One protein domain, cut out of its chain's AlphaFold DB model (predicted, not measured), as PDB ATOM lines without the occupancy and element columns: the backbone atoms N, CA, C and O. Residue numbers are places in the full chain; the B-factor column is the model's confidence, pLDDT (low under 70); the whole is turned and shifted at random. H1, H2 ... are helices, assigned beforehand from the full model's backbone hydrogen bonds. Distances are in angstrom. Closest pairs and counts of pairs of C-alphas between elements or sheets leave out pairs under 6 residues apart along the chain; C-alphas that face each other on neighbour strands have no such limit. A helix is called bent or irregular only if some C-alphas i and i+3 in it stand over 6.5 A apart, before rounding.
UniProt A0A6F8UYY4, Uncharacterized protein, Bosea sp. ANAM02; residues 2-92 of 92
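AT A GLANCE: This is residues 2 to 92 of the 92 residues of an uncharacterized protein of Bosea sp. ANAM02 (UniProt A0A6F8UYY4). Two long helices, H2 and the bent H4, run side by side in opposite ways, with little H3 at their turn; H1 covers the other end of this pair, its residues 2 to 8 sticking out. Four named helices, H1 to H4, among 91 printed residues: all helix, loose, radius of gyration of the C-alphas 16.0 A, spans 52 by 27 by 18 A.

HOW THE PARTS SIT: Start at H1, residues 2 to 22, kinked by 35 degrees near residue 14 and only just irregular, C-alphas 13 and 16 being 6.50 A apart. Its residues 13 to 21 touch H2, residues 28 to 51, in a helical hairpin at a shallow tilt of 26 degrees; the closest C-alphas, of Ala 17 and Ala 35, are 4.5 A apart. H3, residues 57 to 61, is close but not clearly touching H4a, residues 63 to 78, the closest C-alphas, of Ala 59 and Trp 66, being 5.8 A apart. By its hydrogen bonds H4, residues 63 to 90, was assigned as one helix, but it is bent, C-alphas 78 and 81 being 6.8 A apart; H4b is residues 81 to 90. H4a touches residues 42 to 50 of H2 at a shallow tilt of 10 degrees, opposite ways, closest at the C-alphas of Pro 42 and Ala 77, 5.0 A. H1, H2 and H4b form an up-and-down bundle, each running against the one before. Every O i to N i+4 pair is within hydrogen-bond range in H3, H4a and H4b, 15 of 17 in H1 and 18 of 20 in H2.

IN THESE COORDINATES: Find C-alpha 2 at (-13.784, -40.500, 11.339), where H1 begins, 29.6 A long. H2 spans 33.7 A, H3 6.2 A, H4a 22.6 A and H4b 14.1 A, ending at C-alpha 90, (-48.363, -41.765, 5.804).

THE WHOLE: The farthest C-alphas, of Glu 25 and Asn 61, are 52.6 A apart. The printed part has no cut, and its three links are tight. Look for pLDDT under 70 at residues 52 to 60 and 91 to 92.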
ATOM      1  N   ARG A   2     -13.327 -39.978  12.650       85.25
ATOM      2  CA  ARG A   2     -13.784 -40.500  11.339       85.25
ATOM      3  C   ARG A   2     -14.723 -41.713  11.430       85.25
ATOM      4  O   ARG A   2     -15.776 -41.708  10.810       85.25
ATOM      5  N   VAL A   3     -14.370 -42.715  12.239       88.81
ATOM      6  CA  VAL A   3     -15.180 -43.939  12.413       88.81
ATOM      7  C   VAL A   3     -16.560 -43.628  12.995       88.81
ATOM      8  O   VAL A   3     -17.561 -44.121  12.491       88.81
ATOM      9  N   LEU A   4     -16.624 -42.756  14.006       92.06
ATOM     10  CA  LEU A   4     -17.884 -42.358  14.638       92.06
ATOM     11  C   LEU A   4     -18.833 -41.687  13.635       92.06
ATOM     12  O   LEU A   4     -20.002 -42.040  13.572       92.06
ATOM     13  N   LEU A   5     -18.323 -40.762  12.815       85.56
ATOM     14  CA  LEU A   5     -19.127 -40.069  11.801       85.56
ATOM     15  C   LEU A   5     -19.661 -41.024  10.731       85.56
ATOM     16  O   LEU A   5     -20.811 -40.900  10.319       85.56
ATOM     17  N   VAL A   6     -18.855 -42.006  10.319       87.38
ATOM     18  CA  VAL A   6     -19.291 -43.049   9.379       87.38
ATOM     19  C   VAL A   6     -20.393 -43.911   9.997       87.38
ATOM     20  O   VAL A   6     -21.389 -44.177   9.332       87.38
ATOM     21  N   LEU A   7     -20.260 -44.301  11.267       90.00
ATOM     22  CA  LEU A   7     -21.292 -45.070  11.970       90.00
ATOM     23  C   LEU A   7     -22.593 -44.275  12.132       90.00
ATOM     24  O   LEU A   7     -23.669 -44.838  11.946       90.00
ATOM     25  N   ILE A   8     -22.510 -42.974  12.419       88.56
ATOM     26  CA  ILE A   8     -23.683 -42.091  12.494       88.56
ATOM     27  C   ILE A   8     -24.359 -41.991  11.123       88.56
ATOM     28  O   ILE A   8     -25.566 -42.195  11.027       88.56
ATOM     29  N   ALA A   9     -23.596 -41.733  10.058       86.06
ATOM     30  CA  ALA A   9     -24.130 -41.661   8.699       86.06
ATOM     31  C   ALA A   9     -24.777 -42.988   8.272       86.06
ATOM     32  O   ALA A   9     -25.872 -42.997   7.715       86.06
ATOM     33  N   PHE A  10     -24.139 -44.114   8.596       88.75
ATOM     34  CA  PHE A  10     -24.699 -45.438   8.358       88.75
ATOM     35  C   PHE A  10     -26.000 -45.648   9.140       88.75
ATOM     36  O   PHE A  10     -26.995 -46.076   8.562       88.75
ATOM     37  N   GLY A  11     -26.028 -45.289  10.427       89.44
ATOM     38  CA  GLY A  11     -27.224 -45.365  11.264       89.44
ATOM     39  C   GLY A  11     -28.379 -44.529  10.711       89.44
ATOM     40  O   GLY A  11     -29.498 -45.023  10.612       89.44
ATOM     41  N   MET A  12     -28.102 -43.306  10.255       91.25
ATOM     42  CA  MET A  12     -29.098 -42.413   9.651       91.25
ATOM     43  C   MET A  12     -29.788 -43.021   8.424       91.25
ATOM     44  O   MET A  12     -30.960 -42.738   8.188       91.25
ATOM     45  N   ILE A  13     -29.089 -43.876   7.672       90.19
ATOM     46  CA  ILE A  13     -29.630 -44.565   6.494       90.19
ATOM     47  C   ILE A  13     -30.284 -45.900   6.878       90.19
ATOM     48  O   ILE A  13     -31.382 -46.218   6.418       90.19
ATOM     49  N   ALA A  14     -29.626 -46.695   7.724       90.44
ATOM     50  CA  ALA A  14     -30.040 -48.056   8.044       90.44
ATOM     51  C   ALA A  14     -31.263 -48.112   8.975       90.44
ATOM     52  O   ALA A  14     -32.143 -48.948   8.777       90.44
ATOM     53  N   VAL A  15     -31.354 -47.217   9.963       93.75
ATOM     54  CA  VAL A  15     -32.438 -47.202  10.962       93.75
ATOM     55  C   VAL A  15     -33.834 -47.128  10.326       93.75
ATOM     56  O   VAL A  15     -34.635 -48.025  10.591       93.75
ATOM     57  N   PRO A  16     -34.166 -46.151   9.462       91.88
ATOM     58  CA  PRO A  16     -35.499 -46.078   8.854       91.88
ATOM     59  C   PRO A  16     -35.834 -47.293   7.969       91.88
ATOM     60  O   PRO A  16     -36.993 -47.711   7.903       91.88
ATOM     61  N   ALA A  17     -34.838 -47.915   7.330       91.88
ATOM     62  CA  ALA A  17     -35.040 -49.146   6.566       91.88
ATOM     63  C   ALA A  17     -35.368 -50.343   7.479       91.88
ATOM     64  O   ALA A  17     -36.299 -51.101   7.194       91.88
ATOM     65  N   LEU A  18     -34.653 -50.487   8.599       91.94
ATOM     66  CA  LEU A  18     -34.915 -51.522   9.605       91.94
ATOM     67  C   LEU A  18     -36.285 -51.333  10.266       91.94
ATOM     68  O   LEU A  18     -37.030 -52.301  10.400       91.94
ATOM     69  N   LEU A  19     -36.656 -50.091  10.595       92.12
ATOM     70  CA  LEU A  19     -37.987 -49.760  11.108       92.12
ATOM     71  C   LEU A  19     -39.082 -50.172  10.119       92.12
ATOM     72  O   LEU A  19     -40.078 -50.769  10.519       92.12
ATOM     73  N   MET A  20     -38.893 -49.913   8.820       91.75
ATOM     74  CA  MET A  20     -39.833 -50.336   7.778       91.75
ATOM     75  C   MET A  20     -39.951 -51.864   7.681       91.75
ATOM     76  O   MET A  20     -41.051 -52.386   7.474       91.75
ATOM     77  N   LEU A  21     -38.832 -52.579   7.829       89.75
ATOM     78  CA  LEU A  21     -38.783 -54.039   7.775       89.75
ATOM     79  C   LEU A  21     -39.468 -54.688   8.989       89.75
ATOM     80  O   LEU A  21     -40.156 -55.696   8.832       89.75
ATOM     81  N   ALA A  22     -39.321 -54.078  10.167       90.56
ATOM     82  CA  ALA A  22     -39.885 -54.553  11.428       90.56
ATOM     83  C   ALA A  22     -41.414 -54.417  11.521       90.56
ATOM     84  O   ALA A  22     -42.031 -55.032  12.384       90.56
ATOM     85  N   ARG A  23     -42.061 -53.642  10.641       85.88
ATOM     86  CA  ARG A  23     -43.530 -53.504  10.656       85.88
ATOM     87  C   ARG A  23     -44.178 -54.843  10.347       85.88
ATOM     88  O   ARG A  23     -43.779 -55.474   9.382       85.88
ATOM     89  N   GLU A  24     -45.206 -55.263  11.074       85.50
ATOM     90  CA  GLU A  24     -45.870 -56.555  10.814       85.50
ATOM     91  C   GLU A  24     -47.151 -56.432   9.985       85.50
ATOM     92  O   GLU A  24     -47.550 -57.365   9.299       85.50
ATOM     93  N   GLU A  25     -47.738 -55.240   9.932       82.75
ATOM     94  CA  GLU A  25     -49.037 -54.979   9.296       82.75
ATOM     95  C   GLU A  25     -49.007 -54.996   7.748       82.75
ATOM     96  O   GLU A  25     -49.986 -54.650   7.093       82.75
ATOM     97  N   LEU A  26     -47.869 -55.314   7.124       81.56
ATOM     98  CA  LEU A  26     -47.690 -55.315   5.669       81.56
ATOM     99  C   LEU A  26     -47.239 -56.704   5.183       81.56
ATOM    100  O   LEU A  26     -46.407 -57.346   5.832       81.56
ATOM    101  N   PRO A  27     -47.678 -57.154   3.993       87.50
ATOM    102  CA  PRO A  27     -47.199 -58.405   3.415       87.50
ATOM    103  C   PRO A  27     -45.680 -58.354   3.210       87.50
ATOM    104  O   PRO A  27     -45.122 -57.327   2.809       87.50
ATOM    105  N   ARG A  28     -45.002 -59.475   3.484       87.44
ATOM    106  CA  ARG A  28     -43.530 -59.587   3.553       87.44
ATOM    107  C   ARG A  28     -42.815 -58.985   2.337       87.44
ATOM    108  O   ARG A  28     -41.874 -58.218   2.511       87.44
ATOM    109  N   GLY A  29     -43.309 -59.247   1.124       87.06
ATOM    110  CA  GLY A  29     -42.721 -58.699  -0.106       87.06
ATOM    111  C   GLY A  29     -42.752 -57.167  -0.177       87.06
ATOM    112  O   GLY A  29     -41.762 -56.540  -0.544       87.06
ATOM    113  N   ARG A  30     -43.853 -56.535   0.254       88.38
ATOM    114  CA  ARG A  30     -43.994 -55.068   0.244       88.38
ATOM    115  C   ARG A  30     -43.123 -54.402   1.314       88.38
ATOM    116  O   ARG A  30     -42.644 -53.294   1.089       88.38
ATOM    117  N   ARG A  31     -42.898 -55.074   2.449       89.44
ATOM    118  CA  ARG A  31     -41.975 -54.617   3.502       89.44
ATOM    119  C   ARG A  31     -40.540 -54.596   3.015       89.44
ATOM    120  O   ARG A  31     -39.902 -53.551   3.073       89.44
ATOM    121  N   ILE A  32     -40.087 -55.723   2.467       91.81
ATOM    122  CA  ILE A  32     -38.730 -55.868   1.935       91.81
ATOM    123  C   ILE A  32     -38.501 -54.857   0.812       91.81
ATOM    124  O   ILE A  32     -37.530 -54.117   0.873       91.81
ATOM    125  N   GLY A  33     -39.420 -54.747  -0.154       91.62
ATOM    126  CA  GLY A  33     -39.278 -53.797  -1.260       91.62
ATOM    127  C   GLY A  33     -39.168 -52.340  -0.799       91.62
ATOM    128  O   GLY A  33     -38.282 -51.617  -1.241       91.62
ATOM    129  N   ARG A  34     -40.021 -51.904   0.138       92.38
ATOM    130  CA  ARG A  34     -39.965 -50.535   0.683       92.38
ATOM    131  C   ARG A  34     -38.701 -50.288   1.509       92.38
ATOM    132  O   ARG A  34     -38.083 -49.243   1.343       92.38
ATOM    133  N   ALA A  35     -38.304 -51.236   2.357       91.62
ATOM    134  CA  ALA A  35     -37.063 -51.146   3.125       91.62
ATOM    135  C   ALA A  35     -35.835 -51.070   2.205       91.62
ATOM    136  O   ALA A  35     -34.945 -50.255   2.434       91.62
ATOM    137  N   LEU A  36     -35.832 -51.853   1.119       93.25
ATOM    138  CA  LEU A  36     -34.780 -51.817   0.109       93.25
ATOM    139  C   LEU A  36     -34.690 -50.429  -0.528       93.25
ATOM    140  O   LEU A  36     -33.607 -49.870  -0.590       93.25
ATOM    141  N   VAL A  37     -35.819 -49.840  -0.935       93.00
ATOM    142  CA  VAL A  37     -35.851 -48.490  -1.524       93.00
ATOM    143  C   VAL A  37     -35.323 -47.434  -0.550       93.00
ATOM    144  O   VAL A  37     -34.517 -46.599  -0.952       93.00
ATOM    145  N   ILE A  38     -35.734 -47.488   0.723       91.81
ATOM    146  CA  ILE A  38     -35.262 -46.563   1.768       91.81
ATOM    147  C   ILE A  38     -33.739 -46.648   1.925       91.81
ATOM    148  O   ILE A  38     -33.091 -45.619   2.081       91.81
ATOM    149  N   PHE A  39     -33.164 -47.848   1.862       91.69
ATOM    150  CA  PHE A  39     -31.730 -48.055   2.055       91.69
ATOM    151  C   PHE A  39     -30.894 -47.766   0.795       91.69
ATOM    152  O   PHE A  39     -29.860 -47.103   0.870       91.69
ATOM    153  N   LEU A  40     -31.331 -48.248  -0.372       91.25
ATOM    154  CA  LEU A  40     -30.551 -48.190  -1.612       91.25
ATOM    155  C   LEU A  40     -30.524 -46.787  -2.222       91.25
ATOM    156  O   LEU A  40     -29.484 -46.369  -2.721       91.25
ATOM    157  N   ALA A  41     -31.645 -46.061  -2.191       89.62
ATOM    158  CA  ALA A  41     -31.748 -44.737  -2.806       89.62
ATOM    159  C   ALA A  41     -30.675 -43.746  -2.301       89.62
ATOM    160  O   ALA A  41     -29.956 -43.185  -3.133       89.62
ATOM    161  N   PRO A  42     -30.488 -43.544  -0.980       87.31
ATOM    162  CA  PRO A  42     -29.437 -42.661  -0.485       87.31
ATOM    163  C   PRO A  42     -28.028 -43.220  -0.703       87.31
ATOM    164  O   PRO A  42     -27.116 -42.443  -0.963       87.31
ATOM    165  N   ALA A  43     -27.830 -44.543  -0.664       86.06
ATOM    166  CA  ALA A  43     -26.524 -45.148  -0.938       86.06
ATOM    167  C   ALA A  43     -26.067 -44.885  -2.384       86.06
ATOM    168  O   ALA A  43     -24.925 -44.491  -2.618       86.06
ATOM    169  N   ILE A  44     -26.982 -45.034  -3.344       86.69
ATOM    170  CA  ILE A  44     -26.739 -44.723  -4.755       86.69
ATOM    171  C   ILE A  44     -26.477 -43.222  -4.928       86.69
ATOM    172  O   ILE A  44     -25.497 -42.846  -5.569       86.69
ATOM    173  N   ALA A  45     -27.301 -42.360  -4.322       86.94
ATOM    174  CA  ALA A  45     -27.120 -40.909  -4.388       86.94
ATOM    175  C   ALA A  45     -25.744 -40.476  -3.855       86.94
ATOM    176  O   ALA A  45     -25.039 -39.725  -4.522       86.94
ATOM    177  N   LEU A  46     -25.324 -40.996  -2.698       85.94
ATOM    178  CA  LEU A  46     -24.000 -40.729  -2.130       85.94
ATOM    179  C   LEU A  46     -22.874 -41.224  -3.044       85.94
ATOM    180  O   LEU A  46     -21.887 -40.512  -3.227       85.94
ATOM    181  N   GLY A  47     -23.040 -42.397  -3.663       84.25
ATOM    182  CA  GLY A  47     -22.111 -42.912  -4.670       84.25
ATOM    183  C   GLY A  47     -21.934 -41.952  -5.848       84.25
ATOM    184  O   GLY A  47     -20.804 -41.685  -6.248       84.25
ATOM    185  N   PHE A  48     -23.018 -41.356  -6.352       83.50
ATOM    186  CA  PHE A  48     -22.946 -40.351  -7.417       83.50
ATOM    187  C   PHE A  48     -22.325 -39.029  -6.955       83.50
ATOM    188  O   PHE A  48     -21.477 -38.480  -7.650       83.50
ATOM    189  N   ILE A  49     -22.695 -38.523  -5.776       82.94
ATOM    190  CA  ILE A  49     -22.184 -37.244  -5.250       82.94
ATOM    191  C   ILE A  49     -20.664 -37.301  -5.033       82.94
ATOM    192  O   ILE A  49     -19.943 -36.329  -5.292       82.94
ATOM    193  N   HIS A  50     -20.166 -38.442  -4.553       80.38
ATOM    194  CA  HIS A  50     -18.752 -38.626  -4.238       80.38
ATOM    195  C   HIS A  50     -17.939 -39.264  -5.374       80.38
ATOM    196  O   HIS A  50     -16.722 -39.111  -5.382       80.38
ATOM    197  N   GLY A  51     -18.586 -39.919  -6.341       72.06
ATOM    198  CA  GLY A  51     -17.933 -40.618  -7.453       72.06
ATOM    199  C   GLY A  51     -17.534 -39.743  -8.645       72.06
ATOM    200  O   GLY A  51     -16.733 -40.192  -9.459       72.06
ATOM    201  N   VAL A  52     -18.050 -38.511  -8.764       65.56
ATOM    202  CA  VAL A  52     -17.600 -37.580  -9.816       65.56
ATOM    203  C   VAL A  52     -16.187 -37.087  -9.472       65.56
ATOM    204  O   VAL A  52     -16.007 -36.513  -8.389       65.56
ATOM    205  N   PRO A  53     -15.183 -37.323 -10.337       58.56
ATOM    206  CA  PRO A  53     -13.798 -37.010 -10.030       58.56
ATOM    207  C   PRO A  53     -13.583 -35.500  -9.893       58.56
ATOM    208  O   PRO A  53     -14.063 -34.695 -10.686       58.56
ATOM    209  N   GLU A  54     -12.763 -35.126  -8.914       57.66
ATOM    210  CA  GLU A  54     -12.301 -33.753  -8.647       57.66
ATOM    211  C   GLU A  54     -11.455 -33.151  -9.793       57.66
ATOM    212  O   GLU A  54     -11.060 -31.991  -9.728       57.66
ATOM    213  N   LEU A  55     -11.223 -33.927 -10.860       54.97
ATOM    214  CA  LEU A  55     -10.491 -33.568 -12.078       54.97
ATOM    215  C   LEU A  55     -11.382 -33.002 -13.199       54.97
ATOM    216  O   LEU A  55     -10.860 -32.605 -14.240       54.97
ATOM    217  N   ASP A  56     -12.706 -32.935 -13.015       63.47
ATOM    218  CA  ASP A  56     -13.574 -32.229 -13.959       63.47
ATOM    219  C   ASP A  56     -13.259 -30.727 -13.927       63.47
ATOM    220  O   ASP A  56     -13.365 -30.076 -12.886       63.47
ATOM    221  N   GLY A  57     -12.920 -30.131 -15.076       63.06
ATOM    222  CA  GLY A  57     -12.512 -28.719 -15.181       63.06
ATOM    223  C   GLY A  57     -13.515 -27.702 -14.603       63.06
ATOM    224  O   GLY A  57     -13.146 -26.571 -14.296       63.06
ATOM    225  N   ARG A  58     -14.774 -28.105 -14.376       64.69
ATOM    226  CA  ARG A  58     -15.783 -27.320 -13.642       64.69
ATOM    227  C   ARG A  58     -15.488 -27.205 -12.142       64.69
ATOM    228  O   ARG A  58     -15.722 -26.140 -11.575       64.69
ATOM    229  N   ALA A  59     -14.974 -28.265 -11.516       60.88
ATOM    230  CA  ALA A  59     -14.584 -28.278 -10.108       60.88
ATOM    231  C   ALA A  59     -13.324 -27.431  -9.866       60.88
ATOM    232  O   ALA A  59     -13.255 -26.727  -8.861       60.88
ATOM    233  N   LEU A  60     -12.379 -27.420 -10.816       64.75
ATOM    234  CA  LEU A  60     -11.197 -26.550 -10.754       64.75
ATOM    235  C   LEU A  60     -11.543 -25.063 -10.925       64.75
ATOM    236  O   LEU A  60     -10.923 -24.218 -10.287       64.75
ATOM    237  N   ASN A  61     -12.527 -24.740 -11.768       77.12
ATOM    238  CA  ASN A  61     -12.893 -23.349 -12.044       77.12
ATOM    239  C   ASN A  61     -13.698 -22.704 -10.898       77.12
ATOM    240  O   ASN A  61     -13.578 -21.509 -10.661       77.12
ATOM    241  N   ASN A  62     -14.517 -23.481 -10.176       78.75
ATOM    242  CA  ASN A  62     -15.348 -22.987  -9.070       78.75
ATOM    243  C   ASN A  62     -15.343 -23.949  -7.861       78.75
ATOM    244  O   ASN A  62     -16.364 -24.583  -7.563       78.75
ATOM    245  N   PRO A  63     -14.225 -24.042  -7.121       79.31
ATOM    246  CA  PRO A  63     -14.037 -25.047  -6.070       79.31
ATOM    247  C   PRO A  63     -15.007 -24.883  -4.890       79.31
ATOM    248  O   PRO A  63     -15.536 -25.868  -4.363       79.31
ATOM    249  N   ASN A  64     -15.307 -23.640  -4.503       85.56
ATOM    250  CA  ASN A  64     -16.218 -23.354  -3.390       85.56
ATOM    251  C   ASN A  64     -17.665 -23.736  -3.728       85.56
ATOM    252  O   ASN A  64     -18.336 -24.382  -2.923       85.56
ATOM    253  N   ALA A  65     -18.133 -23.388  -4.931       83.06
ATOM    254  CA  ALA A  65     -19.483 -23.724  -5.381       83.06
ATOM    255  C   ALA A  65     -19.674 -25.245  -5.482       83.06
ATOM    256  O   ALA A  65     -20.699 -25.771  -5.053       83.06
ATOM    257  N   TRP A  66     -18.661 -25.961  -5.983       83.19
ATOM    258  CA  TRP A  66     -18.689 -27.419  -6.085       83.19
ATOM    259  C   TRP A  66     -18.727 -28.106  -4.716       83.19
ATOM    260  O   TRP A  66     -19.514 -29.028  -4.491       83.19
ATOM    261  N   THR A  67     -17.923 -27.617  -3.770       84.56
ATOM    262  CA  THR A  67     -17.902 -28.125  -2.391       84.56
ATOM    263  C   THR A  67     -19.240 -27.898  -1.695       84.56
ATOM    264  O   THR A  67     -19.780 -28.816  -1.077       84.56
ATOM    265  N   MET A  68     -19.806 -26.697  -1.830       87.00
ATOM    266  CA  MET A  68     -21.091 -26.358  -1.225       87.00
ATOM    267  C   MET A  68     -22.231 -27.196  -1.816       87.00
ATOM    268  O   MET A  68     -23.058 -27.712  -1.069       87.00
ATOM    269  N   LEU A  69     -22.225 -27.419  -3.135       85.75
ATOM    270  CA  LEU A  69     -23.174 -28.308  -3.801       85.75
ATOM    271  C   LEU A  69     -23.079 -29.743  -3.268       85.75
ATOM    272  O   LEU A  69     -24.099 -30.309  -2.882       85.75
ATOM    273  N   ARG A  70     -21.871 -30.325  -3.198       84.81
ATOM    274  CA  ARG A  70     -21.668 -31.670  -2.629       84.81
ATOM    275  C   ARG A  70     -22.193 -31.750  -1.202       84.81
ATOM    276  O   ARG A  70     -22.919 -32.681  -0.885       84.81
ATOM    277  N   LEU A  71     -21.879 -30.762  -0.367       87.94
ATOM    278  CA  LEU A  71     -22.303 -30.738   1.030       87.94
ATOM    279  C   LEU A  71     -23.833 -30.714   1.165       87.94
ATOM    280  O   LEU A  71     -24.396 -31.494   1.934       87.94
ATOM    281  N   VAL A  72     -24.507 -29.877   0.373       87.50
ATOM    282  CA  VAL A  72     -25.973 -29.801   0.330       87.50
ATOM    283  C   VAL A  72     -26.581 -31.113  -0.175       87.50
ATOM    284  O   VAL A  72     -27.511 -31.634   0.437       87.50
ATOM    285  N   LEU A  73     -26.038 -31.695  -1.248       87.81
ATOM    286  CA  LEU A  73     -26.518 -32.967  -1.794       87.81
ATOM    287  C   LEU A  73     -26.316 -34.133  -0.815       87.81
ATOM    288  O   LEU A  73     -27.209 -34.966  -0.666       87.81
ATOM    289  N   THR A  74     -25.187 -34.181  -0.105       87.50
ATOM    290  CA  THR A  74     -24.929 -35.177   0.945       87.50
ATOM    291  C   THR A  74     -25.920 -35.023   2.099       87.50
ATOM    292  O   THR A  74     -26.466 -36.022   2.565       87.50
ATOM    293  N   ALA A  75     -26.213 -33.791   2.533       87.31
ATOM    294  CA  ALA A  75     -27.224 -33.540   3.560       87.31
ATOM    295  C   ALA A  75     -28.618 -34.020   3.116       87.31
ATOM    296  O   ALA A  75     -29.297 -34.720   3.870       87.31
ATOM    297  N   PHE A  76     -29.017 -33.731   1.872       88.44
ATOM    298  CA  PHE A  76     -30.269 -34.245   1.314       88.44
ATOM    299  C   PHE A  76     -30.298 -35.772   1.253       88.44
ATOM    300  O   PHE A  76     -31.304 -36.371   1.627       88.44
ATOM    301  N   ALA A  77     -29.201 -36.413   0.843       88.94
ATOM    302  CA  ALA A  77     -29.113 -37.868   0.793       88.94
ATOM    303  C   ALA A  77     -29.254 -38.512   2.185       88.94
ATOM    304  O   ALA A  77     -29.881 -39.559   2.306       88.94
ATOM    305  N   LEU A  78     -28.741 -37.879   3.243       88.12
ATOM    306  CA  LEU A  78     -28.888 -38.372   4.620       88.12
ATOM    307  C   LEU A  78     -30.315 -38.219   5.171       88.12
ATOM    308  O   LEU A  78     -30.744 -39.024   5.995       88.12
ATOM    309  N   ILE A  79     -31.057 -37.211   4.714       90.31
ATOM    310  CA  ILE A  79     -32.444 -36.955   5.139       90.31
ATOM    311  C   ILE A  79     -33.446 -37.799   4.333       90.31
ATOM    312  O   ILE A  79     -34.463 -38.246   4.867       90.31
ATOM    313  N   LEU A  80     -33.146 -38.074   3.061       90.94
ATOM    314  CA  LEU A  80     -33.979 -38.844   2.136       90.94
ATOM    315  C   LEU A  80     -34.566 -40.152   2.714       90.94
ATOM    316  O   LEU A  80     -35.773 -40.355   2.555       90.94
ATOM    317  N   PRO A  81     -33.805 -41.038   3.391       90.00
ATOM    318  CA  PRO A  81     -34.355 -42.284   3.925       90.00
ATOM    319  C   PRO A  81     -35.454 -42.058   4.974       90.00
ATOM    320  O   PRO A  81     -36.432 -42.807   5.010       90.00
ATOM    321  N   TRP A  82     -35.364 -40.991   5.772       92.50
ATOM    322  CA  TRP A  82     -36.414 -40.610   6.722       92.50
ATOM    323  C   TRP A  82     -37.657 -40.074   6.018       92.50
ATOM    324  O   TRP A  82     -38.771 -40.477   6.351       92.50
ATOM    325  N   CYS A  83     -37.484 -39.234   4.994       91.62
ATOM    326  CA  CYS A  83     -38.592 -38.768   4.162       91.62
ATOM    327  C   CYS A  83     -39.323 -39.937   3.487       91.62
ATOM    328  O   CYS A  83     -40.551 -39.992   3.512       91.62
ATOM    329  N   LEU A  84     -38.581 -40.899   2.928       90.44
ATOM    330  CA  LEU A  84     -39.149 -42.098   2.309       90.44
ATOM    331  C   LEU A  84     -39.885 -42.968   3.330       90.44
ATOM    332  O   LEU A  84     -40.986 -43.441   3.048       90.44
ATOM    333  N   TYR A  85     -39.313 -43.152   4.521       89.94
ATOM    334  CA  TYR A  85     -39.968 -43.870   5.610       89.94
ATOM    335  C   TYR A  85     -41.310 -43.228   5.983       89.94
ATOM    336  O   TYR A  85     -42.333 -43.916   5.956       89.94
ATOM    337  N   VAL A  86     -41.326 -41.915   6.246       91.44
ATOM    338  CA  VAL A  86     -42.547 -41.160   6.581       91.44
ATOM    339  C   VAL A  86     -43.560 -41.207   5.438       91.44
ATOM    340  O   VAL A  86     -44.748 -41.406   5.661       91.44
ATOM    341  N   TRP A  87     -43.118 -41.092   4.189       89.31
ATOM    342  CA  TRP A  87     -44.004 -41.185   3.032       89.31
ATOM    343  C   TRP A  87     -44.691 -42.551   2.922       89.31
ATOM    344  O   TRP A  87     -45.898 -42.640   2.685       89.31
ATOM    345  N   PHE A  88     -43.945 -43.640   3.122       87.06
ATOM    346  CA  PHE A  88     -44.503 -44.990   3.099       87.06
ATOM    347  C   PHE A  88     -45.382 -45.309   4.311       87.06
ATOM    348  O   PHE A  88     -46.204 -46.230   4.223       87.06
ATOM    349  N   THR A  89     -45.203 -44.606   5.433       84.38
ATOM    350  CA  THR A  89     -46.051 -44.748   6.622       84.38
ATOM    351  C   THR A  89     -47.319 -43.904   6.529       84.38
ATOM    352  O   THR A  89     -48.364 -44.417   6.911       84.38
ATOM    353  N   ALA A  90     -47.244 -42.693   5.971       81.12
ATOM    354  CA  ALA A  90     -48.363 -41.765   5.804       81.12
ATOM    355  C   ALA A  90     -49.315 -42.137   4.654       81.12
ATOM    356  O   ALA A  90     -50.483 -41.787   4.702       81.12
ATOM    357  N   ARG A  91     -48.851 -42.874   3.633       64.62
ATOM    358  CA  ARG A  91     -49.699 -43.432   2.551       64.62
ATOM    359  C   ARG A  91     -50.487 -44.695   2.954       64.62
ATOM    360  O   ARG A  91     -50.769 -45.537   2.098       64.62
ATOM    361  N   ARG A  92     -50.739 -44.894   4.243       55.69
ATOM    362  CA  ARG A  92     -51.690 -45.909   4.718       55.69
ATOM    363  C   ARG A  92     -53.092 -45.335   4.734       55.69
ATOM    364  O   ARG A  92     -54.005 -46.158   4.535       55.69
TER     365      ARG A  92